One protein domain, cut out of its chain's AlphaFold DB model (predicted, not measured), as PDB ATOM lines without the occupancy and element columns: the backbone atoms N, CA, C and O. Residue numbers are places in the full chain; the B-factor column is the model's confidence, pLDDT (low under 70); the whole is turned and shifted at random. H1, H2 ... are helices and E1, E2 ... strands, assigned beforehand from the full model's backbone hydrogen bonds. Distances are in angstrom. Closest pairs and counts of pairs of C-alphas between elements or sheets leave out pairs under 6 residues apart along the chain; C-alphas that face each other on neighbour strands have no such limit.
ATOM      1  N   LYS A  23     223.464 138.442 179.526       83.88
ATOM      2  CA  LYS A  23     224.423 139.451 179.979       83.88
ATOM      3  C   LYS A  23     224.405 139.556 181.497       83.88
ATOM      4  O   LYS A  23     223.396 139.289 182.146       83.88
ATOM      5  N   CYS A  24     225.533 139.971 182.060       82.44
ATOM      6  CA  CYS A  24     225.634 140.251 183.484       82.44
ATOM      7  C   CYS A  24     225.304 141.706 183.776       82.44
ATOM      8  O   CYS A  24     225.901 142.618 183.204       82.44
ATOM      9  N   LEU A  25     224.363 141.899 184.692       77.75
ATOM     10  CA  LEU A  25     224.069 143.193 185.282       77.75
ATOM     11  C   LEU A  25     225.086 143.457 186.405       77.75
ATOM     12  O   LEU A  25     225.137 142.671 187.349       77.75
ATOM     13  N   ASP A  26     225.895 144.517 186.300       67.12
ATOM     14  CA  ASP A  26     226.987 144.798 187.249       67.12
ATOM     15  C   ASP A  26     226.977 146.260 187.774       67.12
ATOM     16  O   ASP A  26     226.644 147.202 187.051       67.12
ATOM     17  N   LYS A  27     227.402 146.415 189.041       54.66
ATOM     18  CA  LYS A  27     227.862 147.617 189.792       54.66
ATOM     19  C   LYS A  27     226.911 148.691 190.330       54.66
ATOM     20  O   LYS A  27     227.391 149.595 191.010       54.66
ATOM     21  N   SER A  28     225.605 148.622 190.125       51.38
ATOM     22  CA  SER A  28     224.654 149.621 190.676       51.38
ATOM     23  C   SER A  28     223.629 149.033 191.646       51.38
ATOM     24  O   SER A  28     223.065 149.749 192.471       51.38
ATOM     25  N   PHE A  29     223.413 147.724 191.561       51.91
ATOM     26  CA  PHE A  29     222.696 146.915 192.527       51.91
ATOM     27  C   PHE A  29     223.741 146.172 193.351       51.91
ATOM     28  O   PHE A  29     224.702 145.665 192.786       51.91
ATOM     29  N   ASN A  30     223.582 146.059 194.667       58.22
ATOM     30  CA  ASN A  30     224.519 145.327 195.537       58.22
ATOM     31  C   ASN A  30     224.604 143.799 195.246       58.22
ATOM     32  O   ASN A  30     225.059 143.043 196.101       58.22
ATOM     33  N   PHE A  31     224.153 143.330 194.075       66.88
ATOM     34  CA  PHE A  31     224.284 141.962 193.582       66.88
ATOM     35  C   PHE A  31     224.422 141.916 192.048       66.88
ATOM     36  O   PHE A  31     223.867 142.751 191.336       66.88
ATOM     37  N   GLU A  32     225.135 140.905 191.544       75.75
ATOM     38  CA  GLU A  32     225.247 140.598 190.111       75.75
ATOM     39  C   GLU A  32     224.126 139.624 189.707       75.75
ATOM     40  O   GLU A  32     223.858 138.678 190.442       75.75
ATOM     41  N   SER A  33     223.483 139.795 188.549       79.56
ATOM     42  CA  SER A  33     222.454 138.848 188.070       79.56
ATOM     43  C   SER A  33     222.552 138.610 186.560       79.56
ATOM     44  O   SER A  33     222.729 139.577 185.811       79.56
ATOM     45  N   PRO A  34     222.367 137.360 186.085       84.06
ATOM     46  CA  PRO A  34     222.164 137.072 184.669       84.06
ATOM     47  C   PRO A  34     220.820 137.634 184.199       84.06
ATOM     48  O   PRO A  34     219.774 137.310 184.772       84.06
ATOM     49  N   VAL A  35     220.849 138.456 183.154       86.56
ATOM     50  CA  VAL A  35     219.671 139.051 182.514       86.56
ATOM     51  C   VAL A  35     219.740 138.882 180.998       86.56
ATOM     52  O   VAL A  35     220.823 138.828 180.419       86.56
ATOM     53  N   ALA A  36     218.593 138.792 180.339       86.88
ATOM     54  CA  ALA A  36     218.487 138.707 178.889       86.88
ATOM     55  C   ALA A  36     217.177 139.329 178.401       86.88
ATOM     56  O   ALA A  36     216.305 139.666 179.199       86.88
ATOM     57  N   VAL A  37     217.039 139.451 177.084       82.25
ATOM     58  CA  VAL A  37     215.768 139.776 176.430       82.25
ATOM     59  C   VAL A  37     215.118 138.468 175.982       82.25
ATOM     60  O   VAL A  37     215.808 137.569 175.495       82.25
ATOM     61  N   ASP A  38     213.824 138.309 176.231       78.38
ATOM     62  CA  ASP A  38     213.053 137.149 175.796       78.38
ATOM     63  C   ASP A  38     212.562 137.285 174.341       78.38
ATOM     64  O   ASP A  38     212.839 138.265 173.652       78.38
ATOM     65  N   GLU A  39     211.845 136.272 173.849       72.12
ATOM     66  CA  GLU A  39     211.329 136.234 172.471       72.12
ATOM     67  C   GLU A  39     210.288 137.329 172.176       72.12
ATOM     68  O   GLU A  39     210.070 137.662 171.012       72.12
ATOM     69  N   ASN A  40     209.673 137.906 173.212       65.94
ATOM     70  CA  ASN A  40     208.701 138.988 173.098       65.94
ATOM     71  C   ASN A  40     209.347 140.372 173.245       65.94
ATOM     72  O   ASN A  40     208.658 141.371 173.073       65.94
ATOM     73  N   GLY A  41     210.647 140.463 173.540       70.69
ATOM     74  CA  GLY A  41     211.324 141.736 173.791       70.69
ATOM     75  C   GLY A  41     211.289 142.194 175.254       70.69
ATOM     76  O   GLY A  41     211.759 143.296 175.546       70.69
ATOM     77  N   ASP A  42     210.765 141.371 176.169       81.75
ATOM     78  CA  ASP A  42     210.720 141.642 177.607       81.75
ATOM     79  C   ASP A  42     212.007 141.200 178.314       81.75
ATOM     80  O   ASP A  42     212.737 140.310 177.868       81.75
ATOM     81  N   ILE A  43     212.305 141.828 179.450       85.94
ATOM     82  CA  ILE A  43     213.485 141.484 180.250       85.94
ATOM     83  C   ILE A  43     213.228 140.199 181.027       85.94
ATOM     84  O   ILE A  43     212.220 140.073 181.711       85.94
ATOM     85  N   GLN A  44     214.177 139.272 181.002       87.50
ATOM     86  CA  GLN A  44     214.161 138.068 181.823       87.50
ATOM     87  C   GLN A  44     215.445 137.929 182.637       87.50
ATOM     88  O   GLN A  44     216.518 138.337 182.197       87.50
ATOM     89  N   CYS A  45     215.346 137.324 183.816       86.19
ATOM     90  CA  CYS A  45     216.488 137.002 184.666       86.19
ATOM     91  C   CYS A  45     216.413 135.559 185.170       86.19
ATOM     92  O   CYS A  45     215.347 134.931 185.185       86.19
ATOM     93  N   TRP A  46     217.557 135.021 185.585       83.56
ATOM     94  CA  TRP A  46     217.589 133.731 186.275       83.56
ATOM     95  C   TRP A  46     216.952 133.867 187.650       83.56
ATOM     96  O   TRP A  46     217.100 134.895 188.298       83.56
ATOM     97  N   SER A  47     216.237 132.842 188.098       78.94
ATOM     98  CA  SER A  47     215.541 132.848 189.378       78.94
ATOM     99  C   SER A  47     215.480 131.449 189.983       78.94
ATOM    100  O   SER A  47     215.166 130.468 189.309       78.94
ATOM    101  N   ASN A  48     215.716 131.357 191.292       71.81
ATOM    102  CA  ASN A  48     215.505 130.117 192.045       71.81
ATOM    103  C   ASN A  48     214.046 129.962 192.490       71.81
ATOM    104  O   ASN A  48     213.515 128.853 192.553       71.81
ATOM    105  N   SER A  49     213.391 131.082 192.785       66.31
ATOM    106  CA  SER A  49     212.035 131.139 193.330       66.31
ATOM    107  C   SER A  49     210.968 131.331 192.248       66.31
ATOM    108  O   SER A  49     209.812 130.977 192.452       66.31
ATOM    109  N   GLY A  50     211.354 131.849 191.078       66.00
ATOM    110  CA  GLY A  50     210.436 132.400 190.079       66.00
ATOM    111  C   GLY A  50     209.873 133.775 190.465       66.00
ATOM    112  O   GLY A  50     209.003 134.275 189.753       66.00
ATOM    113  N   TYR A  51     210.348 134.346 191.579       65.25
ATOM    114  CA  TYR A  51     209.823 135.562 192.207       65.25
ATOM    115  C   TYR A  51     210.849 136.695 192.290       65.25
ATOM    116  O   TYR A  51     210.461 137.850 192.180       65.25
ATOM    117  N   ASP A  52     212.135 136.364 192.420       72.88
ATOM    118  CA  ASP A  52     213.233 137.333 192.468       72.88
ATOM    119  C   ASP A  52     214.373 136.893 191.556       72.88
ATOM    120  O   ASP A  52     214.606 135.692 191.366       72.88
ATOM    121  N   CYS A  53     215.118 137.858 191.020       77.81
ATOM    122  CA  CYS A  53     216.318 137.555 190.254       77.81
ATOM    123  C   CYS A  53     217.405 136.953 191.146       77.81
ATOM    124  O   CYS A  53     217.618 137.365 192.287       77.81
ATOM    125  N   TYR A  54     218.103 135.962 190.606       76.56
ATOM    126  CA  TYR A  54     219.209 135.300 191.262       76.56
ATOM    127  C   TYR A  54     220.372 136.277 191.438       76.56
ATOM    128  O   TYR A  54     221.012 136.689 190.472       76.56
ATOM    129  N   ALA A  55     220.664 136.601 192.693       74.31
ATOM    130  CA  ALA A  55     221.871 137.301 193.086       74.31
ATOM    131  C   ALA A  55     223.057 136.327 193.067       74.31
ATOM    132  O   ALA A  55     223.193 135.477 193.952       74.31
ATOM    133  N   ALA A  56     223.917 136.446 192.058       67.88
ATOM    134  CA  ALA A  56     225.180 135.734 192.022       67.88
ATOM    135  C   ALA A  56     226.088 136.222 193.169       67.88
ATOM    136  O   ALA A  56     226.117 137.422 193.467       67.88
ATOM    137  N   PRO A  57     226.832 135.314 193.829       61.28
ATOM    138  CA  PRO A  57     227.798 135.698 194.853       61.28
ATOM    139  C   PRO A  57     228.836 136.640 194.227       61.28
ATOM    140  O   PRO A  57     229.433 136.310 193.203       61.28
ATOM    141  N   GLY A  58     228.976 137.843 194.796       57.91
ATOM    142  CA  GLY A  58     229.721 138.946 194.180       57.91
ATOM    143  C   GLY A  58     231.187 138.622 193.874       57.91
ATOM    144  O   GLY A  58     231.804 137.796 194.546       57.91
ATOM    145  N   GLY A  59     231.749 139.309 192.873       56.41
ATOM    146  CA  GLY A  59     233.143 139.142 192.447       56.41
ATOM    147  C   GLY A  59     233.297 138.336 191.155       56.41
ATOM    148  O   GLY A  59     234.206 137.514 191.059       56.41
ATOM    149  N   GLY A  60     232.422 138.556 190.166       60.62
ATOM    150  CA  GLY A  60     232.467 137.885 188.859       60.62
ATOM    151  C   GLY A  60     231.676 136.575 188.782       60.62
ATOM    152  O   GLY A  60     231.776 135.851 187.785       60.62
ATOM    153  N   GLY A  61     230.872 136.271 189.806       67.56
ATOM    154  CA  GLY A  61     230.058 135.061 189.893       67.56
ATOM    155  C   GLY A  61     228.992 134.961 188.800       67.56
ATOM    156  O   GLY A  61     228.617 133.854 188.405       67.56
ATOM    157  N   CYS A  62     228.523 136.085 188.252       75.12
ATOM    158  CA  CYS A  62     227.528 136.055 187.182       75.12
ATOM    159  C   CYS A  62     228.084 135.467 185.871       75.12
ATOM    160  O   CYS A  62     227.446 134.603 185.264       75.12
ATOM    161  N   ALA A  63     229.294 135.855 185.456       72.81
ATOM    162  CA  ALA A  63     229.881 135.387 184.197       72.81
ATOM    163  C   ALA A  63     230.198 133.882 184.240       72.81
ATOM    164  O   ALA A  63     229.939 133.161 183.276       72.81
ATOM    165  N   SER A  64     230.683 133.388 185.386       69.94
ATOM    166  CA  SER A  64     230.879 131.952 185.605       69.94
ATOM    167  C   SER A  64     229.559 131.182 185.608       69.94
ATOM    168  O   SER A  64     229.493 130.080 185.072       69.94
ATOM    169  N   THR A  65     228.497 131.769 186.163       69.88
ATOM    170  CA  THR A  65     227.166 131.148 186.231       69.88
ATOM    171  C   THR A  65     226.545 130.994 184.838       69.88
ATOM    172  O   THR A  65     226.029 129.923 184.516       69.88
ATOM    173  N   ILE A  66     226.685 132.005 183.972       73.19
ATOM    174  CA  ILE A  66     226.263 131.928 182.564       73.19
ATOM    175  C   ILE A  66     227.067 130.853 181.811       73.19
ATOM    176  O   ILE A  66     226.490 130.065 181.063       73.19
ATOM    177  N   ALA A  67     228.382 130.770 182.043       69.38
ATOM    178  CA  ALA A  67     229.262 129.813 181.364       69.38
ATOM    179  C   ALA A  67     229.001 128.339 181.742       69.38
ATOM    180  O   ALA A  67     229.294 127.446 180.949       69.38
ATOM    181  N   MET A  68     228.445 128.070 182.930       65.94
ATOM    182  CA  MET A  68     228.151 126.710 183.409       65.94
ATOM    183  C   MET A  68     226.833 126.121 182.868       65.94
ATOM    184  O   MET A  68     226.610 124.923 183.022       65.94
ATOM    185  N   GLY A  69     225.961 126.919 182.234       60.16
ATOM    186  CA  GLY A  69     224.772 126.425 181.519       60.16
ATOM    187  C   GLY A  69     223.714 125.700 182.369       60.16
ATOM    188  O   GLY A  69     222.952 124.895 181.833       60.16
ATOM    189  N   ALA A  70     223.659 125.938 183.683       54.91
ATOM    190  CA  ALA A  70     222.741 125.233 184.581       54.91
ATOM    191  C   ALA A  70     221.278 125.714 184.435       54.91
ATOM    192  O   ALA A  70     221.038 126.918 184.317       54.91
ATOM    193  N   PRO A  71     220.275 124.815 184.490       51.84
ATOM    194  CA  PRO A  71     218.871 125.202 184.396       51.84
ATOM    195  C   PRO A  71     218.403 125.862 185.701       51.84
ATOM    196  O   PRO A  71     218.091 125.181 186.677       51.84
ATOM    197  N   MET A  72     218.309 127.191 185.715       61.06
ATOM    198  CA  MET A  72     217.465 127.912 186.674       61.06
ATOM    199  C   MET A  72     216.088 128.173 186.057       61.06
ATOM    200  O   MET A  72     215.935 128.231 184.833       61.06
ATOM    201  N   LYS A  73     215.065 128.350 186.900       68.88
ATOM    202  CA  LYS A  73     213.798 128.916 186.424       68.88
ATOM    203  C   LYS A  73     214.069 130.341 185.924       68.88
ATOM    204  O   LYS A  73     215.010 130.998 186.366       68.88
ATOM    205  N   LYS A  74     213.238 130.828 185.006       78.06
ATOM    206  CA  LYS A  74     213.286 132.220 184.545       78.06
ATOM    207  C   LYS A  74     212.166 133.034 185.180       78.06
ATOM    208  O   LYS A  74     211.060 132.524 185.360       78.06
ATOM    209  N   MET A  75     212.463 134.287 185.494       82.31
ATOM    210  CA  MET A  75     211.473 135.316 185.803       82.31
ATOM    211  C   MET A  75     211.454 136.297 184.633       82.31
ATOM    212  O   MET A  75     212.525 136.735 184.215       82.31
ATOM    213  N   VAL A  76     210.273 136.618 184.101       85.81
ATOM    214  CA  VAL A  76     210.121 137.539 182.964       85.81
ATOM    215  C   VAL A  76     209.341 138.776 183.415       85.81
ATOM    216  O   VAL A  76     208.271 138.668 184.007       85.81
ATOM    217  N   CYS A  77     209.901 139.957 183.176       83.31
ATOM    218  CA  CYS A  77     209.278 141.249 183.431       83.31
ATOM    219  C   CYS A  77     208.042 141.461 182.541       83.31
ATOM    220  O   CYS A  77     207.799 140.709 181.600       83.31
ATOM    221  N   GLY A  78     207.217 142.459 182.856       77.62
ATOM    222  CA  GLY A  78     205.975 142.689 182.125       77.62
ATOM    223  C   GLY A  78     204.892 141.687 182.519       77.62
ATOM    224  O   GLY A  78     204.529 141.566 183.693       77.62
ATOM    225  N   CYS A  79     204.324 140.989 181.540       70.62
ATOM    226  CA  CYS A  79     203.037 140.314 181.732       70.62
ATOM    227  C   CYS A  79     203.107 138.995 182.497       70.62
ATOM    228  O   CYS A  79     202.119 138.610 183.129       70.62
ATOM    229  N   ASP A  80     204.275 138.353 182.531       73.94
ATOM    230  CA  ASP A  80     204.498 137.165 183.355       73.94
ATOM    231  C   ASP A  80     204.458 137.515 184.854       73.94
ATOM    232  O   ASP A  80     203.655 136.937 185.590       73.94
ATOM    233  N   ILE A  81     205.213 138.521 185.319       70.50
ATOM    234  CA  ILE A  81     205.148 138.959 186.728       70.50
ATOM    235  C   ILE A  81     203.880 139.745 187.082       70.50
ATOM    236  O   ILE A  81     203.386 139.589 188.200       70.50
ATOM    237  N   MET A  82     203.265 140.477 186.142       67.44
ATOM    238  CA  MET A  82     201.937 141.077 186.350       67.44
ATOM    239  C   MET A  82     200.905 140.012 186.746       67.44
ATOM    240  O   MET A  82     200.111 140.223 187.662       67.44
ATOM    241  N   SER A  83     200.943 138.836 186.109       61.78
ATOM    242  CA  SER A  83     200.029 137.730 186.423       61.78
ATOM    243  C   SER A  83     200.250 137.105 187.808       61.78
ATOM    244  O   SER A  83     199.337 136.473 188.341       61.78
ATOM    245  N   LYS A  84     201.441 137.292 188.391       66.12
ATOM    246  CA  LYS A  84     201.860 136.707 189.673       66.12
ATOM    247  C   LYS A  84     201.723 137.685 190.844       66.12
ATOM    248  O   LYS A  84     201.404 137.252 191.945       66.12
ATOM    249  N   PHE A  85     201.944 138.981 190.608       64.62
ATOM    250  CA  PHE A  85     202.060 139.999 191.662       64.62
ATOM    251  C   PHE A  85     201.154 141.222 191.479       64.62
ATOM    252  O   PHE A  85     201.139 142.096 192.342       64.62
ATOM    253  N   GLY A  86     200.426 141.325 190.363       61.66
ATOM    254  CA  GLY A  86     199.606 142.503 190.058       61.66
ATOM    255  C   GLY A  86     200.418 143.762 189.727       61.66
ATOM    256  O   GLY A  86     199.873 144.862 189.762       61.66
ATOM    257  N   ASN A  87     201.711 143.617 189.419       70.62
ATOM    258  CA  ASN A  87     202.593 144.690 188.964       70.62
ATOM    259  C   ASN A  87     203.551 144.146 187.881       70.62
ATOM    260  O   ASN A  87     204.091 143.051 188.063       70.62
ATOM    261  N   PRO A  88     203.798 144.877 186.778       71.94
ATOM    262  CA  PRO A  88     204.624 144.409 185.666       71.94
ATOM    263  C   PRO A  88     206.135 144.519 185.935       71.94
ATOM    264  O   PRO A  88     206.942 144.299 185.037       71.94
ATOM    265  N   GLY A  89     206.546 144.924 187.140       73.44
ATOM    266  CA  GLY A  89     207.932 145.169 187.548       73.44
ATOM    267  C   GLY A  89     208.537 146.453 186.981       73.44
ATOM    268  O   GLY A  89     209.463 146.993 187.584       73.44
ATOM    269  N   TYR A  90     207.994 146.979 185.880       77.06
ATOM    270  CA  TYR A  90     208.347 148.283 185.312       77.06
ATOM    271  C   TYR A  90     207.792 149.465 186.132       77.06
ATOM    272  O   TYR A  90     208.333 150.566 186.076       77.06
ATOM    273  N   ASP A  91     206.797 149.227 186.990       71.75
ATOM    274  CA  ASP A  91     206.178 150.277 187.818       71.75
ATOM    275  C   ASP A  91     206.849 150.438 189.198       71.75
ATOM    276  O   ASP A  91     206.429 151.252 190.015       71.75
ATOM    277  N   GLN A  92     207.906 149.667 189.481       64.75
ATOM    278  CA  GLN A  92     208.587 149.593 190.789       64.75
ATOM    279  C   GLN A  92     209.756 150.596 190.935       64.75
ATOM    280  O   GLN A  92     210.668 150.409 191.740       64.75
ATOM    281  N   GLY A  93     209.746 151.681 190.152       66.50
ATOM    282  CA  GLY A  93     210.791 152.712 190.161       66.50
ATOM    283  C   GLY A  93     212.097 152.300 189.452       66.50
ATOM    284  O   GLY A  93     212.241 151.164 188.990       66.50
ATOM    285  N   PRO A  94     213.079 153.215 189.332       68.31
ATOM    286  CA  PRO A  94     214.284 153.018 188.511       68.31
ATOM    287  C   PRO A  94     215.207 151.901 189.019       68.31
ATOM    288  O   PRO A  94     216.008 151.368 188.257       68.31
ATOM    289  N   ASN A  95     215.058 151.515 190.289       67.94
ATOM    290  CA  ASN A  95     215.828 150.457 190.934       67.94
ATOM    291  C   ASN A  95     215.141 149.083 190.824       67.94
ATOM    292  O   ASN A  95     215.425 148.197 191.607       67.94
ATOM    293  N   SER A  96     214.205 148.868 189.909       76.12
ATOM    294  CA  SER A  96     213.740 147.512 189.596       76.12
ATOM    295  C   SER A  96     214.685 146.866 188.588       76.12
ATOM    296  O   SER A  96     215.110 147.544 187.653       76.12
ATOM    297  N   VAL A  97     214.964 145.560 188.695       77.50
ATOM    298  CA  VAL A  97     215.737 144.836 187.663       77.50
ATOM    299  C   VAL A  97     215.088 145.004 186.281       77.50
ATOM    300  O   VAL A  97     215.798 145.167 185.290       77.50
ATOM    301  N   CYS A  98     213.755 145.084 186.221       82.25
ATOM    302  CA  CYS A  98     213.006 145.315 184.986       82.25
ATOM    303  C   CYS A  98     213.251 146.701 184.369       82.25
ATOM    304  O   CYS A  98     213.243 146.838 183.155       82.25
ATOM    305  N   ASN A  99     213.494 147.743 185.164       78.75
ATOM    306  CA  ASN A  99     213.814 149.073 184.627       78.75
ATOM    307  C   ASN A  99     215.310 149.235 184.377       78.75
ATOM    308  O   ASN A  99     215.736 149.790 183.366       78.75
ATOM    309  N   PHE A 100     216.116 148.692 185.279       78.25
ATOM    310  CA  PHE A 100     217.554 148.858 185.259       78.25
ATOM    311  C   PHE A 100     218.220 148.062 184.123       78.25
ATOM    312  O   PHE A 100     219.171 148.543 183.510       78.25
ATOM    313  N   ALA A 101     217.704 146.875 183.785       80.69
ATOM    314  CA  ALA A 101     218.271 146.042 182.724       80.69
ATOM    315  C   ALA A 101     217.922 146.513 181.297       80.69
ATOM    316  O   ALA A 101     218.527 146.016 180.350       80.69
ATOM    317  N   GLN A 102     217.028 147.498 181.112       81.31
ATOM    318  CA  GLN A 102     216.659 147.991 179.773       81.31
ATOM    319  C   GLN A 102     217.848 148.611 179.041       81.31
ATOM    320  O   GLN A 102     218.131 148.244 177.901       81.31
ATOM    321  N   ALA A 103     218.587 149.501 179.709       79.00
ATOM    322  CA  ALA A 103     219.711 150.201 179.094       79.00
ATOM    323  C   ALA A 103     220.901 149.270 178.758       79.00
ATOM    324  O   ALA A 103     221.367 149.315 177.620       79.00
ATOM    325  N   PRO A 104     221.369 148.372 179.654       77.00
ATOM    326  CA  PRO A 104     222.441 147.421 179.334       77.00
ATOM    327  C   PRO A 104     222.077 146.404 178.241       77.00
ATOM    328  O   PRO A 104     222.951 145.932 177.511       77.00
ATOM    329  N   LEU A 105     220.793 146.048 178.132       80.25
ATOM    330  CA  LEU A 105     220.303 145.091 177.139       80.25
ATOM    331  C   LEU A 105     219.856 145.748 175.826       80.25
ATOM    332  O   LEU A 105     219.611 145.027 174.862       80.25
ATOM    333  N   ASN A 106     219.766 147.082 175.767       79.38
ATOM    334  CA  ASN A 106     219.085 147.814 174.691       79.38
ATOM    335  C   ASN A 106     217.651 147.288 174.444       79.38
ATOM    336  O   ASN A 106     217.175 147.215 173.307       79.38
TER     337      ASN A 106
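Overview. This is residues 23 to 106 of the 760 residues of an uncharacterized protein of Aphanomyces astaci (UniProt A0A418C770). A small twisted sheet of four short strands makes the middle, with H1 over one face, H3 on the opposite face and H4 grazing the sheet. H2 sits off the sheet beyond edge strand E4, and long loops fill out the two ends. The printed part has 84 residues, with four named strands and four named helices in the order E1 E2 E3 H1 E4 H2 H3 H4; the sheet runs E1 E2 E3 E4, all antiparallel. The class is mixed, helices and strands, with 39 of the 84 residues in named elements. The whole is compact, with a radius of gyration of the C-alphas of 12.0 A, and rounded, spanning 33 by 26 by 21 A.

Arrangement. Start at E1, residues 23 to 25, and go on to E2, residues 33 to 37, and E3, residues 43 to 47: these form a meander, each strand the antiparallel neighbour of the one before. In the hairpin E1 and E2, find N 23 and O 35 within hydrogen-bond range at 2.8 A. In the hairpin E2 and E3, look at N 36 and O 44, 2.8 A. The pairing is staggered: E2 pairs with E1 over residues 33 to 35 and with E3 over 35 to 37. E4, residues 73 to 76, is antiparallel to E3, with N 47 and O 73 at 2.8 A. From edge to edge the strands' lines turn by 107 degrees. H1, residues 61 to 67, is on the sheet at a height over the sheet of 8.7 A; it lies over E2 and runs along the strands, at 15 degrees to E2 on the local plane. Its closest C-alphas to E2 are those of Cys 62 and Ser 33, 5.9 A. H2, residues 79 to 85, is not on the sheet; its closest C-alpha to E4 is that of Ile 81, 7.4 A from that of Met 75. H3, residues 97 to 100, is on the opposite face from H1, at a height of 7.0 A and over none of the strands; the C-alphas of Cys 98 and Ile 43 are its closest to E3, 6.1 A. H4, residues 102 to 105, only grazes the sheet, and meets H3 only through their link. Every O i to N i+4 pair is within hydrogen-bond range in H1, and 2 of 3 in H2; H3 and H4 are too short for such a pair.

Along the chain. Find C-alpha 23 at (224.423, 139.451, 179.979), where E1 begins; it is 6.5 A long. E2 measures 13.5 A, E3 12.7 A, and H1, E4 and H2 10.0 A each. H2 begins at C-alpha 79, (203.037, 140.314, 181.732). H3 is 5.0 A long, and H4 5.4 A, ending at C-alpha 105, (220.303, 145.091, 177.139).

Size, cuts and confidence. The C-alphas of Gly 59 and Gly 86 are the two farthest apart, 33.8 A. The printed part has no cut. The links E3 to H1 and H2 to H3 are long. The mean pLDDT of the printed part is 72.2, and 34 residues are under 70, among them residues 26 to 31, 56 to 61, 67 to 73 and 82 to 86.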